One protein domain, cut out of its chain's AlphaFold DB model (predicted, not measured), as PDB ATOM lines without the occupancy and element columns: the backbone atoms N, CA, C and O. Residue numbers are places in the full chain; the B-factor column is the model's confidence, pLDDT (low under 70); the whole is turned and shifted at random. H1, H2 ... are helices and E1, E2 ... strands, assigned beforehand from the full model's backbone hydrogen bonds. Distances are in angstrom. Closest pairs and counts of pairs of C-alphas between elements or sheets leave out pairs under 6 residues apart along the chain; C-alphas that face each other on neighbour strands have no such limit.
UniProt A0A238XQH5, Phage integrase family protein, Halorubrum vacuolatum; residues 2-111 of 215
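Overview. This is residues 2 to 111 of the 215 residues of the protein "Phage integrase family protein" of Halorubrum vacuolatum (UniProt A0A238XQH5). A small antiparallel sheet of three strands, E1, E2 and E3, forms one side of the domain, and the long helix H3 with the short helix H4 folded back on it forms a separate arm on the other side. The short helix H1 lies between them, near the middle of the domain, and H2 leads off from the end of E3, while the long loop of residues 38 to 49 runs out beyond the other end of the E2 and E3 hairpin. The printed part has 110 residues, with four named helices and three named strands in the order H1 E1 E2 E3 H2 H3 H4; the sheet runs E1 E2 E3 and is antiparallel throughout, and the class is mixed, helices and strands. The whole is only just loose, close to compact, with a radius of gyration of the C-alphas of 16.0 A, and the C-alphas span 46 by 37 by 29 A.

Arrangement. H1, residues 2 to 7, is on the sheet of E1, residues 21 to 23, E2, residues 32 to 37, and E3, residues 50 to 55, but only grazes it with its residues 3 to 7. The closest C-alphas of H1 and E3 are those of Met 7 and Trp 54, 6.1 A apart. The three strands form a meander, each strand the antiparallel neighbour of the one before, with E1 and E3 as edge strands and E2 as the inner one. E1 and E2 are a hairpin, with 147 degrees between their directions; N 22 and O 33, as well as N 33 and O 22, are within hydrogen-bond range at 2.8 A. E2 and E3 are a hairpin too, at 148 degrees, with N 34 and O 53 at 2.8 A and N 51 and O 36 at 3.0 A. H2, residues 57 to 69, is only just on the sheet, with 5 pairs of C-alphas within 10 A, and only grazes it with its residues 57 to 60. H1 and H2 are close but not clearly touching, the closest C-alphas being those of Val 3 and Leu 59, 7.4 A apart; they run opposite ways at a tilt of 37 degrees, only just steep. H3, residues 83 to 101, is not on the sheet and is apart from H1 and H2. H4, residues 104 to 108, touches H3, which meets it with residues 91 to 98 alone; the closest C-alphas are those of Ala 94 and Phe 106, 5.3 A apart. In H1, H2 and H3 every O i to N i+4 pair is within hydrogen-bond range; in H4 0 of 1 is, beside 2 of 2 O i to N i+3 pairs.

Along the chain. H1 begins at C-alpha 2, (-34.303, -11.411, 48.865), and has six residues. E1 follows at residues 21 to 23, 7.0 A long. E2, residues 32 to 37, is 16.8 A long, and E3, residues 50 to 55, is 15.7 A, beginning at C-alpha 50, (-50.221, -10.853, 35.233). H2, residues 57 to 69, measures 18.4 A. H3, residues 83 to 101, is the longest helix at 27.0 A. H4 ends at C-alpha 108, (-33.435, 5.515, 53.469).

Size, cuts and confidence. The two C-alphas farthest apart are those of Gly 45 and Gly 102, at 47.5 A. The printed part has no cut. The links H1 to E1, E2 to E3 and H2 to H3 are long. The mean pLDDT of the printed part is 88.2, and residues 39 to 48 are under 70.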
ATOM      1  N   ARG A   2     -34.810 -10.622  50.007       93.94
ATOM      2  CA  ARG A   2     -34.303 -11.411  48.865       93.94
ATOM      3  C   ARG A   2     -35.270 -11.488  47.677       93.94
ATOM      4  O   ARG A   2     -34.960 -10.976  46.615       93.94
ATOM      5  N   VAL A   3     -36.511 -11.932  47.903       94.31
ATOM      6  CA  VAL A   3     -37.566 -11.995  46.865       94.31
ATOM      7  C   VAL A   3     -37.760 -10.705  46.056       94.31
ATOM      8  O   VAL A   3     -37.945 -10.763  44.848       94.31
ATOM      9  N   MET A   4     -37.717  -9.524  46.674       93.31
ATOM     10  CA  MET A   4     -37.867  -8.274  45.914       93.31
ATOM     11  C   MET A   4     -36.590  -7.910  45.149       93.31
ATOM     12  O   MET A   4     -36.690  -7.382  44.045       93.31
ATOM     13  N   GLY A   5     -35.419  -8.184  45.733       93.38
ATOM     14  CA  GLY A   5     -34.111  -7.844  45.166       93.38
ATOM     15  C   GLY A   5     -33.648  -8.783  44.055       93.38
ATOM     16  O   GLY A   5     -33.004  -8.340  43.116       93.38
ATOM     17  N   GLU A   6     -34.014 -10.059  44.131       95.25
ATOM     18  CA  GLU A   6     -33.572 -11.089  43.184       95.25
ATOM     19  C   GLU A   6     -34.609 -11.340  42.082       95.25
ATOM     20  O   GLU A   6     -34.244 -11.648  40.955       95.25
ATOM     21  N   MET A   7     -35.904 -11.140  42.357       94.38
ATOM     22  CA  MET A   7     -36.985 -11.404  41.388       94.38
ATOM     23  C   MET A   7     -37.647 -10.125  40.847       94.38
ATOM     24  O   MET A   7     -38.588 -10.184  40.053       94.38
ATOM     25  N   GLY A   8     -37.238  -8.945  41.327       92.00
ATOM     26  CA  GLY A   8     -37.816  -7.664  40.903       92.00
ATOM     27  C   GLY A   8     -39.279  -7.471  41.307       92.00
ATOM     28  O   GLY A   8     -40.007  -6.683  40.689       92.00
ATOM     29  N   CYS A   9     -39.748  -8.207  42.314       91.88
ATOM     30  CA  CYS A   9     -41.118  -8.138  42.808       91.88
ATOM     31  C   CYS A   9     -41.386  -6.822  43.545       91.88
ATOM     32  O   CYS A   9     -40.579  -6.337  44.337       91.88
ATOM     33  N   ARG A  10     -42.573  -6.248  43.342       90.69
ATOM     34  CA  ARG A  10     -43.089  -5.176  44.203       90.69
ATOM     35  C   ARG A  10     -43.587  -5.793  45.508       90.69
ATOM     36  O   ARG A  10     -44.174  -6.867  45.492       90.69
ATOM     37  N   ILE A  11     -43.522  -5.054  46.614       91.38
ATOM     38  CA  ILE A  11     -44.102  -5.497  47.898       91.38
ATOM     39  C   ILE A  11     -45.587  -5.902  47.794       91.38
ATOM     40  O   ILE A  11     -46.056  -6.766  48.517       91.38
ATOM     41  N   SER A  12     -46.347  -5.290  46.878       89.19
ATOM     42  CA  SER A  12     -47.756  -5.632  46.640       89.19
ATOM     43  C   SER A  12     -47.971  -6.893  45.801       89.19
ATOM     44  O   SER A  12     -49.113  -7.308  45.654       89.19
ATOM     45  N   GLU A  13     -46.917  -7.431  45.192       91.19
ATOM     46  CA  GLU A  13     -46.938  -8.660  44.385       91.19
ATOM     47  C   GLU A  13     -46.568  -9.896  45.223       91.19
ATOM     48  O   GLU A  13     -46.685 -11.016  44.738       91.19
ATOM     49  N   LEU A  14     -46.155  -9.705  46.485       92.06
ATOM     50  CA  LEU A  14     -45.799 -10.765  47.432       92.06
ATOM     51  C   LEU A  14     -47.053 -11.454  47.987       92.06
ATOM     52  O   LEU A  14     -47.363 -11.365  49.167       92.06
ATOM     53  N   THR A  15     -47.819 -12.088  47.105       90.50
ATOM     54  CA  THR A  15     -49.063 -12.801  47.438       90.50
ATOM     55  C   THR A  15     -49.087 -14.228  46.899       90.50
ATOM     56  O   THR A  15     -50.109 -14.898  47.013       90.50
ATOM     57  N   PHE A  16     -48.010 -14.651  46.238       92.31
ATOM     58  CA  PHE A  16     -47.911 -15.945  45.580       92.31
ATOM     59  C   PHE A  16     -47.616 -17.071  46.579       92.31
ATOM     60  O   PHE A  16     -47.117 -16.840  47.688       92.31
ATOM     61  N   GLY A  17     -47.935 -18.294  46.173       93.50
ATOM     62  CA  GLY A  17     -47.636 -19.515  46.909       93.50
ATOM     63  C   GLY A  17     -46.998 -20.588  46.028       93.50
ATOM     64  O   GLY A  17     -46.667 -20.322  44.872       93.50
ATOM     65  N   PRO A  18     -46.851 -21.812  46.559       93.81
ATOM     66  CA  PRO A  18     -46.223 -22.923  45.844       93.81
ATOM     67  C   PRO A  18     -46.921 -23.251  44.519       93.81
ATOM     68  O   PRO A  18     -46.264 -23.518  43.521       93.81
ATOM     69  N   ASP A  19     -48.252 -23.143  44.490       94.19
ATOM     70  CA  ASP A  19     -49.077 -23.396  43.301       94.19
ATOM     71  C   ASP A  19     -48.837 -22.393  42.153       94.19
ATOM     72  O   ASP A  19     -49.233 -22.654  41.016       94.19
ATOM     73  N   ASP A  20     -48.239 -21.233  42.439       94.75
ATOM     74  CA  ASP A  20     -47.934 -20.212  41.433       94.75
ATOM     75  C   ASP A  20     -46.541 -20.406  40.806       94.75
ATOM     76  O   ASP A  20     -46.206 -19.701  39.848       94.75
ATOM     77  N   ILE A  21     -45.729 -21.331  41.339       95.31
ATOM     78  CA  ILE A  21     -44.381 -21.640  40.857       95.31
ATOM     79  C   ILE A  21     -44.443 -22.776  39.836       95.31
ATOM     80  O   ILE A  21     -45.128 -23.781  40.019       95.31
ATOM     81  N   ARG A  22     -43.706 -22.611  38.740       94.25
ATOM     82  CA  ARG A  22     -43.584 -23.585  37.658       94.25
ATOM     83  C   ARG A  22     -42.134 -23.726  37.225       94.25
ATOM     84  O   ARG A  22     -41.407 -22.740  37.138       94.25
ATOM     85  N   GLU A  23     -41.747 -24.941  36.881       91.81
ATOM     86  CA  GLU A  23     -40.487 -25.204  36.193       91.81
ATOM     87  C   GLU A  23     -40.562 -24.753  34.727       91.81
ATOM     88  O   GLU A  23     -41.639 -24.551  34.143       91.81
ATOM     89  N   SER A  24     -39.389 -24.538  34.141       87.00
ATOM     90  CA  SER A  24     -39.210 -24.329  32.711       87.00
ATOM     91  C   SER A  24     -39.775 -25.515  31.932       87.00
ATOM     92  O   SER A  24     -39.644 -26.668  32.327       87.00
ATOM     93  N   THR A  25     -40.386 -25.238  30.783       84.00
ATOM     94  CA  THR A  25     -40.839 -26.282  29.851       84.00
ATOM     95  C   THR A  25     -39.722 -26.768  28.927       84.00
ATOM     96  O   THR A  25     -39.991 -27.534  28.008       84.00
ATOM     97  N   HIS A  26     -38.508 -26.238  29.081       84.62
ATOM     98  CA  HIS A  26     -37.358 -26.571  28.253       84.62
ATOM     99  C   HIS A  26     -36.457 -27.550  29.010       84.62
ATOM    100  O   HIS A  26     -35.876 -27.175  30.023       84.62
ATOM    101  N   ASP A  27     -36.320 -28.773  28.493       80.00
ATOM    102  CA  ASP A  27     -35.690 -29.901  29.208       80.00
ATOM    103  C   ASP A  27     -34.206 -29.682  29.561       80.00
ATOM    104  O   ASP A  27     -33.693 -30.276  30.505       80.00
ATOM    105  N   ASP A  28     -33.515 -28.810  28.823       84.06
ATOM    106  CA  ASP A  28     -32.085 -28.525  29.001       84.06
ATOM    107  C   ASP A  28     -31.796 -27.416  30.025       84.06
ATOM    108  O   ASP A  28     -30.633 -27.098  30.281       84.06
ATOM    109  N   VAL A  29     -32.834 -26.771  30.568       82.00
ATOM    110  CA  VAL A  29     -32.679 -25.572  31.391       82.00
ATOM    111  C   VAL A  29     -33.533 -25.666  32.644       82.00
ATOM    112  O   VAL A  29     -34.757 -25.546  32.600       82.00
ATOM    113  N   ASP A  30     -32.854 -25.796  33.776       85.38
ATOM    114  CA  ASP A  30     -33.475 -25.826  35.091       85.38
ATOM    115  C   ASP A  30     -33.684 -24.404  35.639       85.38
ATOM    116  O   ASP A  30     -32.866 -23.867  36.387       85.38
ATOM    117  N   ILE A  31     -34.772 -23.761  35.207       90.06
ATOM    118  CA  ILE A  31     -35.196 -22.437  35.686       90.06
ATOM    119  C   ILE A  31     -36.617 -22.529  36.232       90.06
ATOM    120  O   ILE A  31     -37.488 -23.166  35.641       90.06
ATOM    121  N   LEU A  32     -36.864 -21.825  37.332       94.94
ATOM    122  CA  LEU A  32     -38.182 -21.670  37.930       94.94
ATOM    123  C   LEU A  32     -38.782 -20.311  37.555       94.94
ATOM    124  O   LEU A  32     -38.090 -19.296  37.464       94.94
ATOM    125  N   PHE A  33     -40.095 -20.286  37.374       95.50
ATOM    126  CA  PHE A  33     -40.881 -19.074  37.187       95.50
ATOM    127  C   PHE A  33     -42.018 -19.029  38.194       95.50
ATOM    128  O   PHE A  33     -42.608 -20.057  38.511       95.50
ATOM    129  N   VAL A  34     -42.389 -17.833  38.637       95.12
ATOM    130  CA  VAL A  34     -43.579 -17.601  39.451       95.12
ATOM    131  C   VAL A  34     -44.551 -16.690  38.719       95.12
ATOM    132  O   VAL A  34     -44.174 -15.633  38.208       95.12
ATOM    133  N   THR A  35     -45.825 -17.072  38.678       93.56
ATOM    134  CA  THR A  35     -46.885 -16.182  38.205       93.56
ATOM    135  C   THR A  35     -47.281 -15.211  39.317       93.56
ATOM    136  O   THR A  35     -47.755 -15.606  40.377       93.56
ATOM    137  N   ILE A  36     -47.161 -13.911  39.049       91.94
ATOM    138  CA  ILE A  36     -47.523 -12.845  39.991       91.94
ATOM    139  C   ILE A  36     -48.508 -11.858  39.373       91.94
ATOM    140  O   ILE A  36     -48.584 -11.664  38.156       91.94
ATOM    141  N   TYR A  37     -49.286 -11.214  40.242       85.75
ATOM    142  CA  TYR A  37     -50.329 -10.274  39.851       85.75
ATOM    143  C   TYR A  37     -50.042  -8.892  40.432       85.75
ATOM    144  O   TYR A  37     -50.056  -8.685  41.643       85.75
ATOM    145  N   GLY A  38     -49.811  -7.926  39.546       74.00
ATOM    146  CA  GLY A  38     -49.609  -6.532  39.915       74.00
ATOM    147  C   GLY A  38     -50.899  -5.812  40.315       74.00
ATOM    148  O   GLY A  38     -51.989  -6.381  40.422       74.00
ATOM    149  N   LYS A  39     -50.796  -4.490  40.487       64.31
ATOM    150  CA  LYS A  39     -51.966  -3.621  40.684       64.31
ATOM    151  C   LYS A  39     -52.860  -3.660  39.436       64.31
ATOM    152  O   LYS A  39     -52.374  -3.772  38.313       64.31
ATOM    153  N   LYS A  40     -54.178  -3.536  39.623       56.59
ATOM    154  CA  LYS A  40     -55.136  -3.426  38.511       56.59
ATOM    155  C   LYS A  40     -54.776  -2.238  37.619       56.59
ATOM    156  O   LYS A  40     -54.786  -1.099  38.089       56.59
ATOM    157  N   SER A  41     -54.505  -2.498  36.342       48.41
ATOM    158  CA  SER A  41     -54.582  -1.466  35.311       48.41
ATOM    159  C   SER A  41     -56.064  -1.155  35.056       48.41
ATOM    160  O   SER A  41     -56.931  -2.028  35.173       48.41
ATOM    161  N   LYS A  42     -56.408   0.112  34.793       39.12
ATOM    162  CA  LYS A  42     -57.799   0.495  34.514       39.12
ATOM    163  C   LYS A  42     -58.248  -0.213  33.225       39.12
ATOM    164  O   LYS A  42     -57.791   0.159  32.154       39.12
ATOM    165  N   GLY A  43     -59.136  -1.208  33.330       41.00
ATOM    166  CA  GLY A  43     -59.859  -1.769  32.176       41.00
ATOM    167  C   GLY A  43     -59.728  -3.271  31.893       41.00
ATOM    168  O   GLY A  43     -60.377  -3.730  30.959       41.00
ATOM    169  N   ARG A  44     -58.970  -4.068  32.663       34.56
ATOM    170  CA  ARG A  44     -58.913  -5.536  32.468       34.56
ATOM    171  C   ARG A  44     -59.161  -6.320  33.760       34.56
ATOM    172  O   ARG A  44     -58.360  -6.258  34.681       34.56
ATOM    173  N   GLY A  45     -60.253  -7.095  33.772       50.47
ATOM    174  CA  GLY A  45     -60.475  -8.247  34.659       50.47
ATOM    175  C   GLY A  45     -60.567  -7.996  36.173       50.47
ATOM    176  O   GLY A  45     -60.476  -6.880  36.682       50.47
ATOM    177  N   THR A  46     -60.789  -9.083  36.920       49.25
ATOM    178  CA  THR A  46     -60.838  -9.088  38.395       49.25
ATOM    179  C   THR A  46     -59.448  -9.154  39.042       49.25
ATOM    180  O   THR A  46     -59.312  -8.711  40.186       49.25
ATOM    181  N   LYS A  47     -58.428  -9.632  38.313       55.19
ATOM    182  CA  LYS A  47     -57.012  -9.724  38.719       55.19
ATOM    183  C   LYS A  47     -56.180  -8.638  38.019       55.19
ATOM    184  O   LYS A  47     -56.529  -8.233  36.915       55.19
ATOM    185  N   GLY A  48     -55.134  -8.125  38.673       63.22
ATOM    186  CA  GLY A  48     -54.259  -7.108  38.076       63.22
ATOM    187  C   GLY A  48     -53.355  -7.655  36.967       63.22
ATOM    188  O   GLY A  48     -53.518  -8.802  36.557       63.22
ATOM    189  N   ASN A  49     -52.428  -6.832  36.459       75.56
ATOM    190  CA  ASN A  49     -51.547  -7.242  35.358       75.56
ATOM    191  C   ASN A  49     -50.742  -8.488  35.768       75.56
ATOM    192  O   ASN A  49     -49.973  -8.434  36.728       75.56
ATOM    193  N   ARG A  50     -50.963  -9.600  35.059       85.69
ATOM    194  CA  ARG A  50     -50.221 -10.853  35.233       85.69
ATOM    195  C   ARG A  50     -48.843 -10.708  34.596       85.69
ATOM    196  O   ARG A  50     -48.763 -10.219  33.472       85.69
ATOM    197  N   ARG A  51     -47.809 -11.192  35.275       89.00
ATOM    198  CA  ARG A  51     -46.475 -11.417  34.704       89.00
ATOM    199  C   ARG A  51     -45.850 -12.652  35.336       89.00
ATOM    200  O   ARG A  51     -46.227 -13.013  36.450       89.00
ATOM    201  N   ASP A  52     -44.911 -13.259  34.628       92.19
ATOM    202  CA  ASP A  52     -44.097 -14.340  35.169       92.19
ATOM    203  C   ASP A  52     -42.721 -13.762  35.526       92.19
ATOM    204  O   ASP A  52     -42.072 -13.147  34.684       92.19
ATOM    205  N   ALA A  53     -42.310 -13.899  36.784       93.25
ATOM    206  CA  ALA A  53     -40.964 -13.548  37.227       93.25
ATOM    207  C   ALA A  53     -40.118 -14.819  37.310       93.25
ATOM    208  O   ALA A  53     -40.645 -15.885  37.624       93.25
ATOM    209  N   TRP A  54     -38.823 -14.715  37.037       93.69
ATOM    210  CA  TRP A  54     -37.896 -15.814  37.289       93.69
ATOM    211  C   TRP A  54     -37.707 -16.005  38.804       93.69
ATOM    212  O   TRP A  54     -37.891 -15.064  39.582       93.69
ATOM    213  N   VAL A  55     -37.368 -17.222  39.220       95.50
ATOM    214  CA  VAL A  55     -37.097 -17.576  40.615       95.50
ATOM    215  C   VAL A  55     -35.722 -18.250  40.673       95.50
ATOM    216  O   VAL A  55     -35.566 -19.333  40.104       95.50
ATOM    217  N   PRO A  56     -34.724 -17.641  41.338       94.38
ATOM    218  CA  PRO A  56     -33.481 -18.328  41.660       94.38
ATOM    219  C   PRO A  56     -33.752 -19.629  42.425       94.38
ATOM    220  O   PRO A  56     -34.612 -19.668  43.310       94.38
ATOM    221  N   ARG A  57     -33.034 -20.705  42.087       93.56
ATOM    222  CA  ARG A  57     -33.256 -22.027  42.695       93.56
ATOM    223  C   ARG A  57     -32.952 -22.038  44.193       93.56
ATOM    224  O   ARG A  57     -33.747 -22.565  44.962       93.56
ATOM    225  N   ASP A  58     -31.865 -21.401  44.605       95.31
ATOM    226  CA  ASP A  58     -31.496 -21.243  46.013       95.31
ATOM    227  C   ASP A  58     -32.547 -20.431  46.790       95.31
ATOM    228  O   ASP A  58     -32.926 -20.785  47.902       95.31
ATOM    229  N   LEU A  59     -33.102 -19.379  46.182       95.88
ATOM    230  CA  LEU A  59     -34.191 -18.614  46.782       95.88
ATOM    231  C   LEU A  59     -35.475 -19.442  46.919       95.88
ATOM    232  O   LEU A  59     -36.207 -19.287  47.897       95.88
ATOM    233  N   TYR A  60     -35.778 -20.297  45.943       96.06
ATOM    234  CA  TYR A  60     -36.905 -21.218  46.048       96.06
ATOM    235  C   TYR A  60     -36.714 -22.198  47.208       96.06
ATOM    236  O   TYR A  60     -37.629 -22.371  48.011       96.06
ATOM    237  N   GLU A  61     -35.525 -22.780  47.345       95.06
ATOM    238  CA  GLU A  61     -35.192 -23.686  48.448       95.06
ATOM    239  C   GLU A  61     -35.344 -22.999  49.815       95.06
ATOM    240  O   GLU A  61     -36.009 -23.545  50.698       95.06
ATOM    241  N   ASP A  62     -34.862 -21.761  49.950       95.94
ATOM    242  CA  ASP A  62     -35.064 -20.926  51.141       95.94
ATOM    243  C   ASP A  62     -36.553 -20.695  51.455       95.94
ATOM    244  O   ASP A  62     -36.967 -20.716  52.616       95.94
ATOM    245  N   LEU A  63     -37.385 -20.451  50.434       95.25
ATOM    246  CA  LEU A  63     -38.827 -20.247  50.610       95.25
ATOM    247  C   LEU A  63     -39.534 -21.527  51.070       95.25
ATOM    248  O   LEU A  63     -40.425 -21.469  51.924       95.25
ATOM    249  N   GLU A  64     -39.144 -22.677  50.523       94.88
ATOM    250  CA  GLU A  64     -39.660 -23.985  50.929       94.88
ATOM    251  C   GLU A  64     -39.248 -24.328  52.367       94.88
ATOM    252  O   GLU A  64     -40.076 -24.800  53.156       94.88
ATOM    253  N   GLU A  65     -37.995 -24.051  52.734       95.25
ATOM    254  CA  GLU A  65     -37.497 -24.231  54.096       95.25
ATOM    255  C   GLU A  65     -38.222 -23.307  55.079       95.25
ATOM    256  O   GLU A  65     -38.743 -23.780  56.094       95.25
ATOM    257  N   TYR A  66     -38.347 -22.018  54.751       93.62
ATOM    258  CA  TYR A  66     -39.099 -21.050  55.548       93.62
ATOM    259  C   TYR A  66     -40.537 -21.521  55.790       93.62
ATOM    260  O   TYR A  66     -40.996 -21.560  56.933       93.62
ATOM    261  N   ARG A  67     -41.229 -21.980  54.737       94.06
ATOM    262  CA  ARG A  67     -42.594 -22.519  54.845       94.06
ATOM    263  C   ARG A  67     -42.666 -23.688  55.826       94.06
ATOM    264  O   ARG A  67     -43.612 -23.788  56.611       94.06
ATOM    265  N   LYS A  68     -41.686 -24.589  55.757       93.69
ATOM    266  CA  LYS A  68     -41.613 -25.783  56.602       93.69
ATOM    267  C   LYS A  68     -41.352 -25.427  58.065       93.69
ATOM    268  O   LYS A  68     -41.984 -26.024  58.935       93.69
ATOM    269  N   ILE A  69     -40.461 -24.471  58.331       95.81
ATOM    270  CA  ILE A  69     -40.133 -23.995  59.684       95.81
ATOM    271  C   ILE A  69     -41.340 -23.305  60.323       95.81
ATOM    272  O   ILE A  69     -41.685 -23.609  61.464       95.81
ATOM    273  N   GLU A  70     -42.019 -22.432  59.579       94.00
ATOM    274  CA  GLU A  70     -43.197 -21.704  60.066       94.00
ATOM    275  C   GLU A  70     -44.479 -22.557  60.084       94.00
ATOM    276  O   GLU A  70     -45.522 -22.132  60.585       94.00
ATOM    277  N   GLY A  71     -44.422 -23.778  59.542       93.62
ATOM    278  CA  GLY A  71     -45.539 -24.718  59.544       93.62
ATOM    279  C   GLY A  71     -46.726 -24.261  58.697       93.62
ATOM    280  O   GLY A  71     -47.874 -24.548  59.048       93.62
ATOM    281  N   PHE A  72     -46.491 -23.543  57.594       93.56
ATOM    282  CA  PHE A  72     -47.594 -23.160  56.715       93.56
ATOM    283  C   PHE A  72     -48.159 -24.388  55.986       93.56
ATOM    284  O   PHE A  72     -47.440 -25.330  55.649       93.56
ATOM    285  N   GLY A  73     -49.468 -24.370  55.724       90.38
ATOM    286  CA  GLY A  73     -50.129 -25.441  54.979       90.38
ATOM    287  C   GLY A  73     -49.601 -25.574  53.546       90.38
ATOM    288  O   GLY A  73     -49.084 -24.617  52.978       90.38
ATOM    289  N   GLU A  74     -49.801 -26.744  52.933       87.25
ATOM    290  CA  GLU A  74     -49.259 -27.093  51.602       87.25
ATOM    291  C   GLU A  74     -49.574 -26.071  50.499       87.25
ATOM    292  O   GLU A  74     -48.787 -25.892  49.578       87.25
ATOM    293  N   ARG A  75     -50.719 -25.386  50.599       87.94
ATOM    294  CA  ARG A  75     -51.196 -24.406  49.607       87.94
ATOM    295  C   ARG A  75     -51.195 -22.967  50.120       87.94
ATOM    296  O   ARG A  75     -51.792 -22.088  49.500       87.94
ATOM    297  N   ALA A  76     -50.625 -22.728  51.296       90.56
ATOM    298  CA  ALA A  76     -50.550 -21.386  51.855       90.56
ATOM    299  C   ALA A  76     -49.540 -20.539  51.065       90.56
ATOM    300  O   ALA A  76     -48.515 -21.044  50.611       90.56
ATOM    301  N   GLY A  77     -49.831 -19.245  50.909       91.81
ATOM    302  CA  GLY A  77     -48.878 -18.300  50.324       91.81
ATOM    303  C   GLY A  77     -47.637 -18.138  51.203       91.81
ATOM    304  O   GLY A  77     -47.716 -18.295  52.421       91.81
ATOM    305  N   TYR A  78     -46.503 -17.780  50.596       93.69
ATOM    306  CA  TYR A  78     -45.238 -17.611  51.329       93.69
ATOM    307  C   TYR A  78     -45.238 -16.401  52.269       93.69
ATOM    308  O   TYR A  78     -44.458 -16.345  53.214       93.69
ATOM    309  N   PHE A  79     -46.113 -15.425  52.018       92.69
ATOM    310  CA  PHE A  79     -46.178 -14.163  52.751       92.69
ATOM    311  C   PHE A  79     -47.594 -13.963  53.306       92.69
ATOM    312  O   PHE A  79     -48.435 -13.356  52.643       92.69
ATOM    313  N   PRO A  80     -47.899 -14.497  54.504       87.25
ATOM    314  CA  PRO A  80     -49.211 -14.321  55.129       87.25
ATOM    315  C   PRO A  80     -49.414 -12.904  55.690       87.25
ATOM    316  O   PRO A  80     -50.543 -12.503  55.976       87.25
ATOM    317  N   GLU A  81     -48.326 -12.153  55.870       88.25
ATOM    318  CA  GLU A  81     -48.337 -10.781  56.364       88.25
ATOM    319  C   GLU A  81     -48.974  -9.809  55.366       88.25
ATOM    320  O   GLU A  81     -48.818  -9.912  54.148       88.25
ATOM    321  N   ASP A  82     -49.650  -8.791  55.890       89.69
ATOM    322  CA  ASP A  82     -50.132  -7.698  55.061       89.69
ATOM    323  C   ASP A  82     -48.980  -6.770  54.615       89.69
ATOM    324  O   ASP A  82     -47.873  -6.760  55.163       89.69
ATOM    325  N   LYS A  83     -49.256  -5.927  53.615       90.31
ATOM    326  CA  LYS A  83     -48.269  -5.002  53.040       90.31
ATOM    327  C   LYS A  83     -47.616  -4.075  54.073       90.31
ATOM    328  O   LYS A  83     -46.446  -3.728  53.908       90.31
ATOM    329  N   LEU A  84     -48.358  -3.614  55.080       92.00
ATOM    330  CA  LEU A  84     -47.834  -2.711  56.102       92.00
ATOM    331  C   LEU A  84     -46.861  -3.447  57.024       92.00
ATOM    332  O   LEU A  84     -45.784  -2.924  57.306       92.00
ATOM    333  N   SER A  85     -47.202  -4.670  57.425       93.94
ATOM    334  CA  SER A  85     -46.330  -5.538  58.222       93.94
ATOM    335  C   SER A  85     -45.008  -5.825  57.500       93.94
ATOM    336  O   SER A  85     -43.934  -5.583  58.056       93.94
ATOM    337  N   MET A  86     -45.071  -6.161  56.207       93.31
ATOM    338  CA  MET A  86     -43.871  -6.331  55.380       93.31
ATOM    339  C   MET A  86     -43.035  -5.044  55.279       93.31
ATOM    340  O   MET A  86     -41.806  -5.088  55.356       93.31
ATOM    341  N   ALA A  87     -43.674  -3.876  55.144       92.62
ATOM    342  CA  ALA A  87     -42.970  -2.595  55.099       92.62
ATOM    343  C   ALA A  87     -42.260  -2.273  56.427       92.62
ATOM    344  O   ALA A  87     -41.136  -1.770  56.419       92.62
ATOM    345  N   HIS A  88     -42.872  -2.606  57.566       94.62
ATOM    346  CA  HIS A  88     -42.221  -2.486  58.871       94.62
ATOM    347  C   HIS A  88     -41.034  -3.440  59.017       94.62
ATOM    348  O   HIS A  88     -40.012  -3.048  59.578       94.62
ATOM    349  N   SER A  89     -41.126  -4.661  58.486       93.81
ATOM    350  CA  SER A  89     -39.991  -5.590  58.450       93.81
ATOM    351  C   SER A  89     -38.809  -5.019  57.661       93.81
ATOM    352  O   SER A  89     -37.687  -5.073  58.156       93.81
ATOM    353  N   ILE A  90     -39.051  -4.379  56.512       94.44
ATOM    354  CA  ILE A  90     -38.000  -3.679  55.748       94.44
ATOM    355  C   ILE A  90     -37.375  -2.559  56.582       94.44
ATOM    356  O   ILE A  90     -36.154  -2.491  56.692       94.44
ATOM    357  N   LYS A  91     -38.201  -1.719  57.214       94.62
ATOM    358  CA  LYS A  91     -37.718  -0.609  58.045       94.62
ATOM    359  C   LYS A  91     -36.831  -1.094  59.199       94.62
ATOM    360  O   LYS A  91     -35.751  -0.554  59.397       94.62
ATOM    361  N   ARG A  92     -37.244  -2.143  59.917       95.25
ATOM    362  CA  ARG A  92     -36.428  -2.737  60.991       95.25
ATOM    363  C   ARG A  92     -35.091  -3.250  60.473       95.25
ATOM    364  O   ARG A  92     -34.069  -3.115  61.134       95.25
ATOM    365  N   SER A  93     -35.082  -3.857  59.292       95.31
ATOM    366  CA  SER A  93     -33.841  -4.347  58.701       95.31
ATOM    367  C   SER A  93     -32.920  -3.228  58.229       95.31
ATOM    368  O   SER A  93     -31.712  -3.358  58.401       95.31
ATOM    369  N   ALA A  94     -33.470  -2.127  57.716       94.56
ATOM    370  CA  ALA A  94     -32.723  -0.904  57.437       94.56
ATOM    371  C   ALA A  94     -32.068  -0.343  58.714       94.56
ATOM    372  O   ALA A  94     -30.862  -0.121  58.738       94.56
ATOM    373  N   GLU A  95     -32.824  -0.219  59.808       94.62
ATOM    374  CA  GLU A  95     -32.304   0.219  61.116       94.62
ATOM    375  C   GLU A  95     -31.194  -0.714  61.640       94.62
ATOM    376  O   GLU A  95     -30.146  -0.257  62.103       94.62
ATOM    377  N   ASN A  96     -31.378  -2.032  61.509       95.88
ATOM    378  CA  ASN A  96     -30.354  -3.013  61.872       95.88
ATOM    379  C   ASN A  96     -29.090  -2.885  61.007       95.88
ATOM    380  O   ASN A  96     -27.985  -3.079  61.514       95.88
ATOM    381  N   ALA A  97     -29.228  -2.572  59.716       95.38
ATOM    382  CA  ALA A  97     -28.094  -2.364  58.821       95.38
ATOM    383  C   ALA A  97     -27.295  -1.113  59.213       95.38
ATOM    384  O   ALA A  97     -26.070  -1.207  59.324       95.38
ATOM    385  N   VAL A  98     -27.967  -0.000  59.535       96.00
ATOM    386  CA  VAL A  98     -27.323   1.205  60.096       96.00
ATOM    387  C   VAL A  98     -26.527   0.836  61.348       96.00
ATOM    388  O   VAL A  98     -25.326   1.081  61.419       96.00
ATOM    389  N   SER A  99     -27.159   0.151  62.309       95.38
ATOM    390  CA  SER A  99     -26.502  -0.224  63.567       95.38
ATOM    391  C   SER A  99     -25.283  -1.130  63.379       95.38
ATOM    392  O   SER A  99     -24.369  -1.081  64.200       95.38
ATOM    393  N   ARG A 100     -25.280  -2.002  62.365       96.19
ATOM    394  CA  ARG A 100     -24.195  -2.969  62.135       96.19
ATOM    395  C   ARG A 100     -23.046  -2.410  61.306       96.19
ATOM    396  O   ARG A 100     -21.923  -2.871  61.471       96.19
ATOM    397  N   THR A 101     -23.335  -1.489  60.395       95.38
ATOM    398  CA  THR A 101     -22.356  -0.976  59.425       95.38
ATOM    399  C   THR A 101     -21.861   0.425  59.766       95.38
ATOM    400  O   THR A 101     -20.810   0.826  59.280       95.38
ATOM    401  N   GLY A 102     -22.605   1.176  60.585       94.75
ATOM    402  CA  GLY A 102     -22.359   2.597  60.825       94.75
ATOM    403  C   GLY A 102     -22.700   3.491  59.629       94.75
ATOM    404  O   GLY A 102     -22.391   4.677  59.668       94.75
ATOM    405  N   ASN A 103     -23.309   2.943  58.570       93.56
ATOM    406  CA  ASN A 103     -23.733   3.714  57.411       93.56
ATOM    407  C   ASN A 103     -25.204   4.127  57.554       93.56
ATOM    408  O   ASN A 103     -26.114   3.303  57.433       93.56
ATOM    409  N   ASP A 104     -25.421   5.419  57.786       93.81
ATOM    410  CA  ASP A 104     -26.741   6.017  57.955       93.81
ATOM    411  C   ASP A 104     -27.590   5.993  56.674       93.81
ATOM    412  O   ASP A 104     -28.814   6.078  56.769       93.81
ATOM    413  N   ASP A 105     -27.001   5.808  55.488       89.88
ATOM    414  CA  ASP A 105     -27.748   5.758  54.223       89.88
ATOM    415  C   ASP A 105     -28.745   4.594  54.186       89.88
ATOM    416  O   ASP A 105     -29.811   4.695  53.569       89.88
ATOM    417  N   PHE A 106     -28.463   3.508  54.919       92.75
ATOM    418  CA  PHE A 106     -29.380   2.374  55.019       92.75
ATOM    419  C   PHE A 106     -30.751   2.766  55.580       92.75
ATOM    420  O   PHE A 106     -31.737   2.111  55.245       92.75
ATOM    421  N   GLN A 107     -30.863   3.852  56.357       92.81
ATOM    422  CA  GLN A 107     -32.145   4.329  56.894       92.81
ATOM    423  C   GLN A 107     -33.139   4.752  55.799       92.81
ATOM    424  O   GLN A 107     -34.346   4.816  56.043       92.81
ATOM    425  N   HIS A 108     -32.636   5.065  54.603       90.81
ATOM    426  CA  HIS A 108     -33.435   5.515  53.469       90.81
ATOM    427  C   HIS A 108     -33.898   4.368  52.569       90.81
ATOM    428  O   HIS A 108     -34.701   4.604  51.670       90.81
ATOM    429  N   VAL A 109     -33.450   3.135  52.828       91.44
ATOM    430  CA  VAL A 109     -33.831   1.967  52.032       91.44
ATOM    431  C   VAL A 109     -35.322   1.675  52.185       91.44
ATOM    432  O   VAL A 109     -35.858   1.471  53.277       91.44
ATOM    433  N   THR A 110     -35.996   1.597  51.048       90.69
ATOM    434  CA  THR A 110     -37.412   1.286  50.912       90.69
ATOM    435  C   THR A 110     -37.628   0.009  50.103       90.69
ATOM    436  O   THR A 110     -36.734  -0.537  49.460       90.69
ATOM    437  N   ALA A 111     -38.878  -0.464  50.066       90.50
ATOM    438  CA  ALA A 111     -39.268  -1.577  49.201       90.50
ATOM    439  C   ALA A 111     -38.992  -1.318  47.706       90.50
ATOM    440  O   ALA A 111     -38.830  -2.266  46.942       90.50
TER     441      ALA A 111